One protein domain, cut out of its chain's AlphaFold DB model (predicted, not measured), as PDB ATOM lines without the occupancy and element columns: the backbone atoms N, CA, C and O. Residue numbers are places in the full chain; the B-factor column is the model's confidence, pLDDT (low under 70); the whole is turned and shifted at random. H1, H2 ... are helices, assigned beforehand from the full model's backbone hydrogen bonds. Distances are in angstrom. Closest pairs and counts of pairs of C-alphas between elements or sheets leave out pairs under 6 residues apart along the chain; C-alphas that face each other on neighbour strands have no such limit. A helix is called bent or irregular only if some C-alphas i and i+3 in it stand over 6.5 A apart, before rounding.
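AT A GLANCE: This is residues 189 to 309 of the 309 residues of a protein of Aspergillus niger (UniProt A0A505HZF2). With little regular structure, this flat model has H1 and H3 meeting as a V, H4 packed on H3, H2 just before H3, and residues 207 to 272 as a long looped stretch. The printed part has 121 residues, with four named helices, H1 to H4 in order, and no named strand: all helix, with under half of the residues in named elements. It is compact, with a radius of gyration of the C-alphas of 14.2 A and spans of 40, 37 and 20 A.

HOW THE PARTS SIT: Begin at H1, residues 189 to 206; its residues 189 to 196 alone touch H3, residues 282 to 295, at a steep tilt of 41 degrees, closest C-alphas Ser 192 and Ser 285, 5.2 A. H3 touches H4, residues 303 to 308, closest C-alphas Ala 292 and Ala 303, 5.1 A. H1, residues 189 to 191 alone, only just touches H2, residues 273 to 280, with 3 C-alpha pairs within 8 A, closest Glu 191 and His 278, 6.4 A. Every O i to N i+4 pair is within hydrogen-bond range in H1, H3 and H4, and 2 of 4 in H2, irregular with C-alphas 275 and 278 8.8 A apart.

IN THESE COORDINATES: Find C-alpha 189 at (118.766, 26.387, 57.340), where H1 begins its 25.4 A; H3 spans 19.8 A, and H4 ends at C-alpha 308, (115.238, 36.839, 51.233).

THE WHOLE: The printed part has no cut; the H1 to H2 link is long, and residues 224 to 237 have pLDDT under 70.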
ATOM      1  N   LEU A 189     119.276  25.284  58.158       98.44
ATOM      2  CA  LEU A 189     118.766  26.387  57.340       98.44
ATOM      3  C   LEU A 189     119.319  27.742  57.797       98.44
ATOM      4  O   LEU A 189     119.683  28.544  56.945       98.44
ATOM      5  N   SER A 190     119.422  27.984  59.108       97.81
ATOM      6  CA  SER A 190     120.027  29.211  59.653       97.81
ATOM      7  C   SER A 190     121.485  29.372  59.200       97.81
ATOM      8  O   SER A 190     121.839  30.399  58.627       97.81
ATOM      9  N   GLU A 191     122.295  28.319  59.343       98.31
ATOM     10  CA  GLU A 191     123.672  28.257  58.831       98.31
ATOM     11  C   GLU A 191     123.747  28.495  57.321       98.31
ATOM     12  O   GLU A 191     124.558  29.281  56.833       98.31
ATOM     13  N   SER A 192     122.864  27.837  56.566       98.75
ATOM     14  CA  SER A 192     122.830  27.967  55.114       98.75
ATOM     15  C   SER A 192     122.478  29.376  54.655       98.75
ATOM     16  O   SER A 192     123.095  29.871  53.720       98.75
ATOM     17  N   ILE A 193     121.527  30.047  55.307       98.62
ATOM     18  CA  ILE A 193     121.183  31.439  54.998       98.62
ATOM     19  C   ILE A 193     122.397  32.342  55.245       98.62
ATOM     20  O   ILE A 193     122.718  33.168  54.387       98.62
ATOM     21  N   SER A 194     123.106  32.161  56.363       98.62
ATOM     22  CA  SER A 194     124.326  32.921  56.656       98.62
ATOM     23  C   SER A 194     125.424  32.694  55.610       98.62
ATOM     24  O   SER A 194     125.982  33.665  55.097       98.62
ATOM     25  N   ASP A 195     125.683  31.445  55.213       98.75
ATOM     26  CA  ASP A 195     126.641  31.097  54.152       98.75
ATOM     27  C   ASP A 195     126.237  31.651  52.772       98.75
ATOM     28  O   ASP A 195     127.060  32.211  52.045       98.75
ATOM     29  N   VAL A 196     124.956  31.533  52.413       98.81
ATOM     30  CA  VAL A 196     124.399  32.037  51.150       98.81
ATOM     31  C   VAL A 196     124.605  33.536  51.032       98.81
ATOM     32  O   VAL A 196     125.168  34.001  50.040       98.81
ATOM     33  N   PHE A 197     124.192  34.308  52.037       98.81
ATOM     34  CA  PHE A 197     124.321  35.758  51.974       98.81
ATOM     35  C   PHE A 197     125.769  36.231  52.136       98.81
ATOM     36  O   PHE A 197     126.118  37.256  51.550       98.81
ATOM     37  N   ALA A 198     126.635  35.469  52.814       98.56
ATOM     38  CA  ALA A 198     128.077  35.705  52.801       98.56
ATOM     39  C   ALA A 198     128.650  35.643  51.377       98.56
ATOM     40  O   ALA A 198     129.255  36.616  50.918       98.56
ATOM     41  N   CYS A 199     128.368  34.568  50.632       98.25
ATOM     42  CA  CYS A 199     128.780  34.462  49.231       98.25
ATOM     43  C   CYS A 199     128.131  35.539  48.348       98.25
ATOM     44  O   CYS A 199     128.817  36.154  47.536       98.25
ATOM     45  N   VAL A 200     126.828  35.795  48.486       98.81
ATOM     46  CA  VAL A 200     126.115  36.783  47.654       98.81
ATOM     47  C   VAL A 200     126.676  38.194  47.854       98.81
ATOM     48  O   VAL A 200     126.899  38.905  46.873       98.81
ATOM     49  N   ILE A 201     126.922  38.607  49.099       98.81
ATOM     50  CA  ILE A 201     127.447  39.944  49.407       98.81
ATOM     51  C   ILE A 201     128.894  40.078  48.939       98.81
ATOM     52  O   ILE A 201     129.265  41.126  48.406       98.81
ATOM     53  N   GLU A 202     129.706  39.028  49.074       97.56
ATOM     54  CA  GLU A 202     131.059  39.029  48.526       97.56
ATOM     55  C   GLU A 202     131.052  39.151  46.996       97.56
ATOM     56  O   GLU A 202     131.782  39.980  46.445       97.56
ATOM     57  N   GLN A 203     130.186  38.402  46.306       98.25
ATOM     58  CA  GLN A 203     130.024  38.510  44.854       98.25
ATOM     59  C   GLN A 203     129.573  39.917  44.448       98.25
ATOM     60  O   GLN A 203     130.141  40.500  43.524       98.25
ATOM     61  N   TRP A 204     128.598  40.490  45.161       98.75
ATOM     62  CA  TRP A 204     128.104  41.845  44.918       98.75
ATOM     63  C   TRP A 204     129.210  42.888  45.084       98.75
ATOM     64  O   TRP A 204     129.413  43.723  44.202       98.75
ATOM     65  N   TRP A 205     129.983  42.791  46.167       98.25
ATOM     66  CA  TRP A 205     131.089  43.702  46.445       98.25
ATOM     67  C   TRP A 205     132.218  43.598  45.410       98.25
ATOM     68  O   TRP A 205     132.806  44.607  45.022       98.25
ATOM     69  N   ARG A 206     132.507  42.384  44.929       97.12
ATOM     70  CA  ARG A 206     133.527  42.123  43.901       97.12
ATOM     71  C   ARG A 206     133.020  42.327  42.468       97.12
ATOM     72  O   ARG A 206     133.818  42.255  41.538       97.12
ATOM     73  N   GLY A 207     131.722  42.566  42.277       97.94
ATOM     74  CA  GLY A 207     131.095  42.692  40.961       97.94
ATOM     75  C   GLY A 207     131.058  41.390  40.151       97.94
ATOM     76  O   GLY A 207     130.996  41.460  38.926       97.94
ATOM     77  N   GLN A 208     131.098  40.234  40.817       97.94
ATOM     78  CA  GLN A 208     131.208  38.916  40.189       97.94
ATOM     79  C   GLN A 208     129.845  38.348  39.784       97.94
ATOM     80  O   GLN A 208     128.880  38.402  40.547       97.94
ATOM     81  N   GLY A 209     129.773  37.762  38.588       98.06
ATOM     82  CA  GLY A 209     128.645  36.920  38.185       98.06
ATOM     83  C   GLY A 209     128.692  35.522  38.814       98.06
ATOM     84  O   GLY A 209     129.713  35.100  39.358       98.06
ATOM     85  N   VAL A 210     127.601  34.762  38.686       97.69
ATOM     86  CA  VAL A 210     127.473  33.401  39.252       97.69
ATOM     87  C   VAL A 210     128.517  32.409  38.725       97.69
ATOM     88  O   VAL A 210     128.899  31.492  39.448       97.69
ATOM     89  N   GLU A 211     129.011  32.615  37.500       95.19
ATOM     90  CA  GLU A 211     130.054  31.790  36.868       95.19
ATOM     91  C   GLU A 211     131.475  32.147  37.330       95.19
ATOM     92  O   GLU A 211     132.377  31.311  37.292       95.19
ATOM     93  N   GLU A 212     131.691  33.395  37.750       95.44
ATOM     94  CA  GLU A 212     132.997  33.904  38.194       95.44
ATOM     95  C   GLU A 212     133.225  33.666  39.689       95.44
ATOM     96  O   GLU A 212     134.366  33.609  40.151       95.44
ATOM     97  N   ALA A 213     132.133  33.553  40.444       94.12
ATOM     98  CA  ALA A 213     132.149  33.303  41.870       94.12
ATOM     99  C   ALA A 213     132.704  31.908  42.192       94.12
ATOM    100  O   ALA A 213     132.388  30.910  41.545       94.12
ATOM    101  N   ASP A 214     133.506  31.823  43.248       91.88
ATOM    102  CA  ASP A 214     134.055  30.549  43.724       91.88
ATOM    103  C   ASP A 214     133.082  29.733  44.581       91.88
ATOM    104  O   ASP A 214     133.243  28.514  44.667       91.88
ATOM    105  N   TRP A 215     132.080  30.390  45.177       96.31
ATOM    106  CA  TRP A 215     131.088  29.776  46.059       96.31
ATOM    107  C   TRP A 215     131.704  29.107  47.295       96.31
ATOM    108  O   TRP A 215     131.276  28.023  47.706       96.31
ATOM    109  N   VAL A 216     132.736  29.735  47.860       94.44
ATOM    110  CA  VAL A 216     133.462  29.280  49.048       94.44
ATOM    111  C   VAL A 216     133.198  30.226  50.217       94.44
ATOM    112  O   VAL A 216     133.193  31.436  50.034       94.44
ATOM    113  N   VAL A 217     133.028  29.668  51.418       95.19
ATOM    114  CA  VAL A 217     132.929  30.425  52.676       95.19
ATOM    115  C   VAL A 217     134.142  30.128  53.556       95.19
ATOM    116  O   VAL A 217     134.595  28.984  53.645       95.19
ATOM    117  N   GLY A 218     134.671  31.150  54.224       91.88
ATOM    118  CA  GLY A 218     135.819  31.078  55.121       91.88
ATOM    119  C   GLY A 218     137.158  31.063  54.389       91.88
ATOM    120  O   GLY A 218     138.102  30.414  54.852       91.88
ATOM    121  N   ARG A 219     137.272  31.729  53.232       86.56
ATOM    122  CA  ARG A 219     138.562  31.809  52.528       86.56
ATOM    123  C   ARG A 219     139.586  32.575  53.371       86.56
ATOM    124  O   ARG A 219     139.306  33.637  53.906       86.56
ATOM    125  N   GLY A 220     140.800  32.037  53.482       82.12
ATOM    126  CA  GLY A 220     141.881  32.680  54.239       82.12
ATOM    127  C   GLY A 220     141.748  32.570  55.764       82.12
ATOM    128  O   GLY A 220     142.615  33.070  56.480       82.12
ATOM    129  N   VAL A 221     140.718  31.878  56.271       87.56
ATOM    130  CA  VAL A 221     140.583  31.559  57.702       87.56
ATOM    131  C   VAL A 221     141.680  30.592  58.147       87.56
ATOM    132  O   VAL A 221     142.247  30.763  59.227       87.56
ATOM    133  N   PHE A 222     142.030  29.612  57.309       87.81
ATOM    134  CA  PHE A 222     143.105  28.670  57.606       87.81
ATOM    135  C   PHE A 222     144.499  29.258  57.338       87.81
ATOM    136  O   PHE A 222     144.737  29.913  56.322       87.81
ATOM    137  N   VAL A 223     145.464  28.955  58.210       81.81
ATOM    138  CA  VAL A 223     146.889  29.206  57.949       81.81
ATOM    139  C   VAL A 223     147.360  28.228  56.883       81.81
ATOM    140  O   VAL A 223     147.442  27.022  57.117       81.81
ATOM    141  N   TRP A 224     147.685  28.745  55.701       68.50
ATOM    142  CA  TRP A 224     148.050  27.900  54.574       68.50
ATOM    143  C   TRP A 224     149.559  27.634  54.483       68.50
ATOM    144  O   TRP A 224     150.344  28.575  54.310       68.50
ATOM    145  N   PRO A 225     150.011  26.365  54.522       56.22
ATOM    146  CA  PRO A 225     151.381  26.033  54.161       56.22
ATOM    147  C   PRO A 225     151.586  26.294  52.664       56.22
ATOM    148  O   PRO A 225     150.894  25.714  51.824       56.22
ATOM    149  N   LYS A 226     152.565  27.141  52.317       50.62
ATOM    150  CA  LYS A 226     152.930  27.427  50.919       50.62
ATOM    151  C   LYS A 226     153.077  26.123  50.116       50.62
ATOM    152  O   LYS A 226     153.897  25.278  50.463       50.62
ATOM    153  N   GLY A 227     152.324  25.991  49.021       44.47
ATOM    154  CA  GLY A 227     152.491  24.918  48.033       44.47
ATOM    155  C   GLY A 227     151.556  23.710  48.160       44.47
ATOM    156  O   GLY A 227     151.594  22.851  47.279       44.47
ATOM    157  N   LYS A 228     150.688  23.634  49.178       49.53
ATOM    158  CA  LYS A 228     149.526  22.730  49.110       49.53
ATOM    159  C   LYS A 228     148.460  23.352  48.193       49.53
ATOM    160  O   LYS A 228     148.476  24.562  47.972       49.53
ATOM    161  N   LYS A 229     147.562  22.543  47.618       48.84
ATOM    162  CA  LYS A 229     146.350  23.005  46.911       48.84
ATOM    163  C   LYS A 229     145.143  22.723  47.804       48.84
ATOM    164  O   LYS A 229     145.054  21.616  48.327       48.84
ATOM    165  N   GLY A 230     144.265  23.707  48.000       51.47
ATOM    166  CA  GLY A 230     142.966  23.463  48.623       51.47
ATOM    167  C   GLY A 230     142.106  22.585  47.714       51.47
ATOM    168  O   GLY A 230     142.318  22.568  46.499       51.47
ATOM    169  N   ALA A 231     141.172  21.837  48.299       48.81
ATOM    170  CA  ALA A 231     140.303  20.918  47.562       48.81
ATOM    171  C   ALA A 231     139.076  21.611  46.919       48.81
ATOM    172  O   ALA A 231     138.367  20.991  46.131       48.81
ATOM    173  N   GLY A 232     138.883  22.916  47.155       44.25
ATOM    174  CA  GLY A 232     137.854  23.721  46.498       44.25
ATOM    175  C   GLY A 232     138.176  24.004  45.027       44.25
ATOM    176  O   GLY A 232     139.302  24.364  44.678       44.25
ATOM    177  N   ALA A 233     137.177  23.840  44.161       41.09
ATOM    178  CA  ALA A 233     137.250  23.980  42.708       41.09
ATOM    179  C   ALA A 233     138.069  25.203  42.222       41.09
ATOM    180  O   ALA A 233     137.552  26.301  42.054       41.09
ATOM    181  N   GLY A 234     139.355  24.987  41.923       43.50
ATOM    182  CA  GLY A 234     140.134  25.805  40.987       43.50
ATOM    183  C   GLY A 234     140.962  26.977  41.530       43.50
ATOM    184  O   GLY A 234     141.736  27.525  40.749       43.50
ATOM    185  N   ALA A 235     140.899  27.345  42.816       44.19
ATOM    186  CA  ALA A 235     141.483  28.613  43.289       44.19
ATOM    187  C   ALA A 235     142.400  28.506  44.523       44.19
ATOM    188  O   ALA A 235     142.264  29.287  45.450       44.19
ATOM    189  N   GLY A 236     143.357  27.571  44.538       52.53
ATOM    190  CA  GLY A 236     144.621  27.684  45.300       52.53
ATOM    191  C   GLY A 236     144.604  27.684  46.844       52.53
ATOM    192  O   GLY A 236     145.604  27.267  47.428       52.53
ATOM    193  N   GLU A 237     143.511  28.062  47.507       61.81
ATOM    194  CA  GLU A 237     143.366  28.194  48.963       61.81
ATOM    195  C   GLU A 237     142.156  27.393  49.468       61.81
ATOM    196  O   GLU A 237     141.148  27.261  48.772       61.81
ATOM    197  N   MET A 238     142.257  26.831  50.679       71.75
ATOM    198  CA  MET A 238     141.132  26.159  51.341       71.75
ATOM    199  C   MET A 238     140.140  27.187  51.887       71.75
ATOM    200  O   MET A 238     140.544  28.208  52.448       71.75
ATOM    201  N   GLY A 239     138.853  26.879  51.759       86.75
ATOM    202  CA  GLY A 239     137.804  27.490  52.568       86.75
ATOM    203  C   GLY A 239     137.293  26.511  53.614       86.75
ATOM    204  O   GLY A 239     137.722  25.358  53.666       86.75
ATOM    205  N   LEU A 240     136.357  26.976  54.429       92.25
ATOM    206  CA  LEU A 240     135.687  26.159  55.429       92.25
ATOM    207  C   LEU A 240     134.566  25.315  54.814       92.25
ATOM    208  O   LEU A 240     134.383  24.167  55.209       92.25
ATOM    209  N   ARG A 241     133.824  25.886  53.858       95.25
ATOM    210  CA  ARG A 241     132.658  25.268  53.209       95.25
ATOM    211  C   ARG A 241     132.581  25.657  51.734       95.25
ATOM    212  O   ARG A 241     133.142  26.678  51.326       95.25
ATOM    213  N   SER A 242     131.878  24.857  50.934       95.81
ATOM    214  CA  SER A 242     131.583  25.171  49.531       95.81
ATOM    215  C   SER A 242     130.102  24.980  49.230       95.81
ATOM    216  O   SER A 242     129.580  23.878  49.362       95.81
ATOM    217  N   LEU A 243     129.442  26.035  48.746       98.06
ATOM    218  CA  LEU A 243     128.063  25.954  48.250       98.06
ATOM    219  C   LEU A 243     128.026  25.178  46.922       98.06
ATOM    220  O   LEU A 243     127.098  24.420  46.649       98.06
ATOM    221  N   LYS A 244     129.065  25.329  46.091       96.50
ATOM    222  CA  LYS A 244     129.175  24.647  44.794       96.50
ATOM    223  C   LYS A 244     129.392  23.143  44.927       96.50
ATOM    224  O   LYS A 244     128.839  22.385  44.134       96.50
ATOM    225  N   ALA A 245     130.202  22.716  45.889       95.81
ATOM    226  CA  ALA A 245     130.516  21.310  46.106       95.81
ATOM    227  C   ALA A 245     130.720  21.021  47.606       95.81
ATOM    228  O   ALA A 245     131.870  20.916  48.046       95.81
ATOM    229  N   PRO A 246     129.638  20.898  48.401       97.19
ATOM    230  CA  PRO A 246     129.745  20.518  49.810       97.19
ATOM    231  C   PRO A 246     130.558  19.226  49.990       97.19
ATOM    232  O   PRO A 246     130.465  18.315  49.162       97.19
ATOM    233  N   GLY A 247     131.385  19.154  51.036       94.38
ATOM    234  CA  GLY A 247     132.240  17.992  51.304       94.38
ATOM    235  C   GLY A 247     133.603  18.017  50.593       94.38
ATOM    236  O   GLY A 247     134.294  16.991  50.513       94.38
ATOM    237  N   THR A 248     133.984  19.164  50.020       91.62
ATOM    238  CA  THR A 248     135.216  19.326  49.227       91.62
ATOM    239  C   THR A 248     136.065  20.535  49.612       91.62
ATOM    240  O   THR A 248     137.129  20.728  49.032       91.62
ATOM    241  N   ALA A 249     135.656  21.357  50.583       89.44
ATOM    242  CA  ALA A 249     136.355  22.608  50.882       89.44
ATOM    243  C   ALA A 249     137.782  22.393  51.428       89.44
ATOM    244  O   ALA A 249     138.707  23.134  51.069       89.44
ATOM    245  N   TYR A 250     137.978  21.348  52.240       87.50
ATOM    246  CA  TYR A 250     139.267  20.978  52.822       87.50
ATOM    247  C   TYR A 250     139.396  19.463  53.060       87.50
ATOM    248  O   TYR A 250     138.409  18.752  53.255       87.50
ATOM    249  N   ASP A 251     140.641  18.987  53.061       87.38
ATOM    250  CA  ASP A 251     141.040  17.625  53.432       87.38
ATOM    251  C   ASP A 251     142.467  17.685  54.001       87.38
ATOM    252  O   ASP A 251     143.443  17.859  53.262       87.38
ATOM    253  N   ASP A 252     142.593  17.648  55.327       86.81
ATOM    254  CA  ASP A 252     143.866  17.781  56.032       86.81
ATOM    255  C   ASP A 252     143.992  16.761  57.184       86.81
ATOM    256  O   ASP A 252     143.046  16.552  57.942       86.81
ATOM    257  N   PRO A 253     145.178  16.151  57.395       85.00
ATOM    258  CA  PRO A 253     145.382  15.153  58.450       85.00
ATOM    259  C   PRO A 253     145.145  15.633  59.889       85.00
ATOM    260  O   PRO A 253     145.110  14.801  60.799       85.00
ATOM    261  N   VAL A 254     145.073  16.946  60.133       89.31
ATOM    262  CA  VAL A 254     144.818  17.520  61.459       89.31
ATOM    263  C   VAL A 254     143.454  18.188  61.546       89.31
ATOM    264  O   VAL A 254     142.772  17.992  62.547       89.31
ATOM    265  N   LEU A 255     143.043  18.947  60.526       88.50
ATOM    266  CA  LEU A 255     141.707  19.566  60.512       88.50
ATOM    267  C   LEU A 255     140.595  18.523  60.300       88.50
ATOM    268  O   LEU A 255     139.450  18.729  60.700       88.50
ATOM    269  N   GLY A 256     140.937  17.383  59.698       88.88
ATOM    270  CA  GLY A 256     139.987  16.421  59.165       88.88
ATOM    271  C   GLY A 256     139.581  16.791  57.743       88.88
ATOM    272  O   GLY A 256     140.310  17.474  57.022       88.88
ATOM    273  N   ARG A 257     138.397  16.338  57.340       89.12
ATOM    274  CA  ARG A 257     137.857  16.548  56.000       89.12
ATOM    275  C   ARG A 257     136.503  17.239  56.087       89.12
ATOM    276  O   ARG A 257     135.712  16.905  56.968       89.12
ATOM    277  N   ASP A 258     136.232  18.136  55.144       92.25
ATOM    278  CA  ASP A 258     134.883  18.641  54.905       92.25
ATOM    279  C   ASP A 258     133.953  17.463  54.583       92.25
ATOM    280  O   ASP A 258     134.161  16.737  53.608       92.25
ATOM    281  N   GLY A 259     132.945  17.247  55.424       92.06
ATOM    282  CA  GLY A 259     131.977  16.172  55.243       92.06
ATOM    283  C   GLY A 259     130.538  16.660  55.132       92.06
ATOM    284  O   GLY A 259     129.627  15.887  55.420       92.06
ATOM    285  N   GLN A 260     130.321  17.913  54.720       97.25
ATOM    286  CA  GLN A 260     128.974  18.403  54.440       97.25
ATOM    287  C   GLN A 260     128.314  17.595  53.304       97.25
ATOM    288  O   GLN A 260     128.864  17.548  52.199       97.25
ATOM    289  N   PRO A 261     127.135  16.977  53.514       97.81
ATOM    290  CA  PRO A 261     126.355  16.397  52.427       97.81
ATOM    291  C   PRO A 261     125.836  17.464  51.457       97.81
ATOM    292  O   PRO A 261     125.541  18.598  51.837       97.81
ATOM    293  N   SER A 262     125.646  17.063  50.198       97.69
ATOM    294  CA  SER A 262     125.030  17.904  49.155       97.69
ATOM    295  C   SER A 262     123.586  17.503  48.828       97.69
ATOM    296  O   SER A 262     122.888  18.216  48.109       97.69
ATOM    297  N   HIS A 263     123.106  16.371  49.361       98.31
ATOM    298  CA  HIS A 263     121.775  15.837  49.076       98.31
ATOM    299  C   HIS A 263     121.109  15.242  50.326       98.31
ATOM    300  O   HIS A 263     121.743  14.549  51.113       98.31
ATOM    301  N   MET A 264     119.782  15.367  50.442       98.25
ATOM    302  CA  MET A 264     118.977  14.826  51.561       98.25
ATOM    303  C   MET A 264     119.088  13.306  51.792       98.25
ATOM    304  O   MET A 264     118.651  12.806  52.821       98.25
ATOM    305  N   LYS A 265     119.664  12.554  50.844       98.25
ATOM    306  CA  LYS A 265     119.911  11.105  51.001       98.25
ATOM    307  C   LYS A 265     121.065  10.829  51.964       98.25
ATOM    308  O   LYS A 265     121.164   9.729  52.490       98.25
ATOM    309  N   GLU A 266     121.917  11.826  52.151       97.75
ATOM    310  CA  GLU A 266     123.121  11.801  52.972       97.75
ATOM    311  C   GLU A 266     122.927  12.654  54.233       97.75
ATOM    312  O   GLU A 266     123.903  13.030  54.874       97.75
ATOM    313  N   LEU A 267     121.671  12.986  54.577       97.69
ATOM    314  CA  LEU A 267     121.345  13.747  55.779       97.69
ATOM    315  C   LEU A 267     121.990  13.079  57.000       97.69
ATOM    316  O   LEU A 267     121.745  11.904  57.285       97.69
ATOM    317  N   VAL A 268     122.795  13.844  57.728       97.00
ATOM    318  CA  VAL A 268     123.481  13.379  58.927       97.00
ATOM    319  C   VAL A 268     122.523  13.492  60.110       97.00
ATOM    320  O   VAL A 268     122.175  14.594  60.532       97.00
ATOM    321  N   CYS A 269     122.106  12.352  60.656       96.25
ATOM    322  CA  CYS A 269     121.332  12.282  61.895       96.25
ATOM    323  C   CYS A 269     122.287  12.116  63.085       96.25
ATOM    324  O   CYS A 269     122.874  11.048  63.258       96.25
ATOM    325  N   THR A 270     122.447  13.161  63.894       94.44
ATOM    326  CA  THR A 270     123.348  13.192  65.057       94.44
ATOM    327  C   THR A 270     122.750  14.050  66.173       94.44
ATOM    328  O   THR A 270     121.831  14.820  65.915       94.44
ATOM    329  N   GLU A 271     123.251  13.917  67.400       93.44
ATOM    330  CA  GLU A 271     122.978  14.847  68.514       93.44
ATOM    331  C   GLU A 271     124.100  15.887  68.677       93.44
ATOM    332  O   GLU A 271     123.926  16.911  69.336       93.44
ATOM    333  N   GLU A 272     125.259  15.644  68.062       90.88
ATOM    334  CA  GLU A 272     126.360  16.602  68.037       90.88
ATOM    335  C   GLU A 272     125.989  17.837  67.220       90.88
ATOM    336  O   GLU A 272     125.119  17.780  66.350       90.88
ATOM    337  N   ASP A 273     126.691  18.949  67.460       92.75
ATOM    338  CA  ASP A 273     126.548  20.154  66.639       92.75
ATOM    339  C   ASP A 273     125.083  20.589  66.487       92.75
ATOM    340  O   ASP A 273     124.580  20.826  65.390       92.75
ATOM    341  N   ASN A 274     124.363  20.568  67.613       93.06
ATOM    342  CA  ASN A 274     122.950  20.922  67.692       93.06
ATOM    343  C   ASN A 274     122.064  20.144  66.707       93.06
ATOM    344  O   ASN A 274     121.114  20.689  66.155       93.06
ATOM    345  N   GLY A 275     122.354  18.868  66.460       95.31
ATOM    346  CA  GLY A 275     121.633  18.095  65.449       95.31
ATOM    347  C   GLY A 275     122.236  18.198  64.046       95.31
ATOM    348  O   GLY A 275     121.519  18.051  63.054       95.31
ATOM    349  N   GLY A 276     123.539  18.471  63.955       96.12
ATOM    350  CA  GLY A 276     124.284  18.580  62.704       96.12
ATOM    351  C   GLY A 276     123.952  19.834  61.899       96.12
ATOM    352  O   GLY A 276     123.771  19.733  60.683       96.12
ATOM    353  N   VAL A 277     123.839  20.994  62.551       97.44
ATOM    354  CA  VAL A 277     123.488  22.261  61.888       97.44
ATOM    355  C   VAL A 277     124.537  22.660  60.849       97.44
ATOM    356  O   VAL A 277     124.176  22.959  59.712       97.44
ATOM    357  N   HIS A 278     125.829  22.549  61.164       97.12
ATOM    358  CA  HIS A 278     126.890  22.864  60.211       97.12
ATOM    359  C   HIS A 278     127.133  21.734  59.211       97.12
ATOM    360  O   HIS A 278     127.572  21.991  58.092       97.12
ATOM    361  N   TRP A 279     126.867  20.481  59.586       95.44
ATOM    362  CA  TRP A 279     126.948  19.355  58.653       95.44
ATOM    363  C   TRP A 279     125.917  19.519  57.543       95.44
ATOM    364  O   TRP A 279     126.249  19.621  56.365       95.44
ATOM    365  N   ASN A 280     124.648  19.594  57.931       98.38
ATOM    366  CA  ASN A 280     123.535  19.516  57.000       98.38
ATOM    367  C   ASN A 280     123.272  20.830  56.253       98.38
ATOM    368  O   ASN A 280     122.500  20.810  55.295       98.38
ATOM    369  N   SER A 281     123.915  21.947  56.626       98.50
ATOM    370  CA  SER A 281     123.770  23.231  55.922       98.50
ATOM    371  C   SER A 281     124.286  23.194  54.483       98.50
ATOM    372  O   SER A 281     123.831  23.988  53.660       98.50
ATOM    373  N   GLY A 282     125.156  22.237  54.136       98.44
ATOM    374  CA  GLY A 282     125.611  22.009  52.761       98.44
ATOM    375  C   GLY A 282     124.473  21.698  51.781       98.44
ATOM    376  O   GLY A 282     124.520  22.134  50.633       98.44
ATOM    377  N   ILE A 283     123.407  21.029  52.232       98.81
ATOM    378  CA  ILE A 283     122.277  20.621  51.383       98.81
ATOM    379  C   ILE A 283     121.488  21.841  50.857       98.81
ATOM    380  O   ILE A 283     121.410  22.016  49.637       98.81
ATOM    381  N   PRO A 284     120.909  22.714  51.711       98.69
ATOM    382  CA  PRO A 284     120.222  23.924  51.246       98.69
ATOM    383  C   PRO A 284     121.172  24.943  50.594       98.69
ATOM    384  O   PRO A 284     120.781  25.621  49.643       98.69
ATOM    385  N   SER A 285     122.433  24.995  51.023       98.69
ATOM    386  CA  SER A 285     123.474  25.839  50.421       98.69
ATOM    387  C   SER A 285     123.763  25.448  48.970       98.69
ATOM    388  O   SER A 285     123.858  26.304  48.088       98.69
ATOM    389  N   HIS A 286     123.821  24.144  48.695       98.75
ATOM    390  CA  HIS A 286     123.962  23.628  47.339       98.75
ATOM    391  C   HIS A 286     122.717  23.875  46.488       98.75
ATOM    392  O   HIS A 286     122.830  24.233  45.315       98.75
ATOM    393  N   ALA A 287     121.525  23.768  47.081       98.81
ATOM    394  CA  ALA A 287     120.287  24.125  46.396       98.81
ATOM    395  C   ALA A 287     120.268  25.606  45.966       98.81
ATOM    396  O   ALA A 287     119.853  25.902  44.843       98.81
ATOM    397  N   PHE A 288     120.769  26.524  46.805       98.88
ATOM    398  CA  PHE A 288     120.931  27.931  46.421       98.88
ATOM    399  C   PHE A 288     121.895  28.096  45.248       98.88
ATOM    400  O   PHE A 288     121.557  28.769  44.275       98.88
ATOM    401  N   TYR A 289     123.072  27.467  45.320       98.75
ATOM    402  CA  TYR A 289     124.063  27.511  44.243       98.75
ATOM    403  C   TYR A 289     123.458  27.081  42.900       98.75
ATOM    404  O   TYR A 289     123.554  27.820  41.920       98.75
ATOM    405  N   LEU A 290     122.785  25.927  42.865       98.69
ATOM    406  CA  LEU A 290     122.152  25.410  41.649       98.69
ATOM    407  C   LEU A 290     121.091  26.377  41.108       98.69
ATOM    408  O   LEU A 290     121.057  26.647  39.910       98.69
ATOM    409  N   CYS A 291     120.263  26.942  41.991       98.75
ATOM    410  CA  CYS A 291     119.253  27.931  41.622       98.75
ATOM    411  C   CYS A 291     119.877  29.210  41.036       98.75
ATOM    412  O   CYS A 291     119.430  29.714  40.006       98.75
ATOM    413  N   ALA A 292     120.938  29.727  41.663       98.69
ATOM    414  CA  ALA A 292     121.633  30.923  41.206       98.69
ATOM    415  C   ALA A 292     122.306  30.722  39.842       98.69
ATOM    416  O   ALA A 292     122.197  31.595  38.982       98.69
ATOM    417  N   VAL A 293     122.956  29.574  39.631       98.25
ATOM    418  CA  VAL A 293     123.560  29.217  38.339       98.25
ATOM    419  C   VAL A 293     122.495  29.096  37.252       98.25
ATOM    420  O   VAL A 293     122.656  29.687  36.188       98.25
ATOM    421  N   GLU A 294     121.376  28.424  37.531       98.38
ATOM    422  CA  GLU A 294     120.275  28.282  36.568       98.38
ATOM    423  C   GLU A 294     119.661  29.639  36.187       98.38
ATOM    424  O   GLU A 294     119.347  29.894  35.025       98.38
ATOM    425  N   PHE A 295     119.523  30.558  37.149       98.19
ATOM    426  CA  PHE A 295     119.052  31.911  36.857       98.19
ATOM    427  C   PHE A 295     120.036  32.754  36.034       98.19
ATOM    428  O   PHE A 295     119.588  33.692  35.354       98.19
ATOM    429  N   GLY A 296     121.331  32.436  36.104       97.62
ATOM    430  CA  GLY A 296     122.417  33.149  35.441       97.62
ATOM    431  C   GLY A 296     122.625  34.583  35.944       97.62
ATOM    432  O   GLY A 296     121.879  35.118  36.766       97.62
ATOM    433  N   GLY A 297     123.649  35.250  35.406       97.81
ATOM    434  CA  GLY A 297     123.929  36.655  35.711       97.81
ATOM    435  C   GLY A 297     124.480  36.851  37.122       97.81
ATOM    436  O   GLY A 297     125.522  36.292  37.460       97.81
ATOM    437  N   ARG A 298     123.821  37.684  37.930       98.50
ATOM    438  CA  ARG A 298     124.237  38.027  39.297       98.50
ATOM    439  C   ARG A 298     123.289  37.405  40.313       98.50
ATOM    440  O   ARG A 298     122.077  37.606  40.239       98.50
ATOM    441  N   SER A 299     123.841  36.694  41.296       98.44
ATOM    442  CA  SER A 299     123.059  35.956  42.303       98.44
ATOM    443  C   SER A 299     122.073  36.846  43.069       98.44
ATOM    444  O   SER A 299     120.968  36.408  43.399       98.44
ATOM    445  N   TRP A 300     122.433  38.114  43.293       98.56
ATOM    446  CA  TRP A 300     121.625  39.086  44.026       98.56
ATOM    447  C   TRP A 300     120.456  39.698  43.241       98.56
ATOM    448  O   TRP A 300     119.633  40.381  43.837       98.56
ATOM    449  N   GLU A 301     120.347  39.465  41.930       98.12
ATOM    450  CA  GLU A 301     119.250  40.016  41.117       98.12
ATOM    451  C   GLU A 301     117.988  39.138  41.147       98.12
ATOM    452  O   GLU A 301     116.887  39.634  40.910       98.12
ATOM    453  N   LYS A 302     118.133  37.831  41.421       98.00
ATOM    454  CA  LYS A 302     117.023  36.860  41.412       98.00
ATOM    455  C   LYS A 302     117.086  35.874  42.574       98.00
ATOM    456  O   LYS A 302     116.223  35.914  43.444       98.00
ATOM    457  N   ALA A 303     118.100  35.002  42.602       98.44
ATOM    458  CA  ALA A 303     118.180  33.906  43.572       98.44
ATOM    459  C   ALA A 303     118.161  34.416  45.018       98.44
ATOM    460  O   ALA A 303     117.359  33.949  45.823       98.44
ATOM    461  N   ALA A 304     118.988  35.417  45.335       98.38
ATOM    462  CA  ALA A 304     119.040  35.976  46.685       98.38
ATOM    463  C   ALA A 304     117.739  36.686  47.079       98.38
ATOM    464  O   ALA A 304     117.375  36.662  48.247       98.38
ATOM    465  N   ILE A 305     117.014  37.277  46.119       98.19
ATOM    466  CA  ILE A 305     115.708  37.899  46.381       98.19
ATOM    467  C   ILE A 305     114.684  36.830  46.771       98.19
ATOM    468  O   ILE A 305     113.942  37.027  47.723       98.19
ATOM    469  N   VAL A 306     114.682  35.677  46.092       98.00
ATOM    470  CA  VAL A 306     113.816  34.542  46.455       98.00
ATOM    471  C   VAL A 306     114.159  33.992  47.839       98.00
ATOM    472  O   VAL A 306     113.251  33.666  48.587       98.00
ATOM    473  N   TRP A 307     115.445  33.901  48.189       97.81
ATOM    474  CA  TRP A 307     115.869  33.452  49.524       97.81
ATOM    475  C   TRP A 307     115.603  34.477  50.631       97.81
ATOM    476  O   TRP A 307     115.552  34.104  51.800       97.81
ATOM    477  N   TYR A 308     115.495  35.761  50.282       97.25
ATOM    478  CA  TYR A 308     115.238  36.839  51.233       97.25
ATOM    479  C   TYR A 308     113.757  36.969  51.620       97.25
ATOM    480  O   TYR A 308     113.464  37.314  52.766       97.25
ATOM    481  N   LEU A 309     112.848  36.761  50.659       92.31
ATOM    482  CA  LEU A 309     111.393  36.904  50.816       92.31
ATOM    483  C   LEU A 309     110.763  35.737  51.587       92.31
ATOM    484  O   LEU A 309     109.848  36.026  52.391       92.31
TER     485      LEU A 309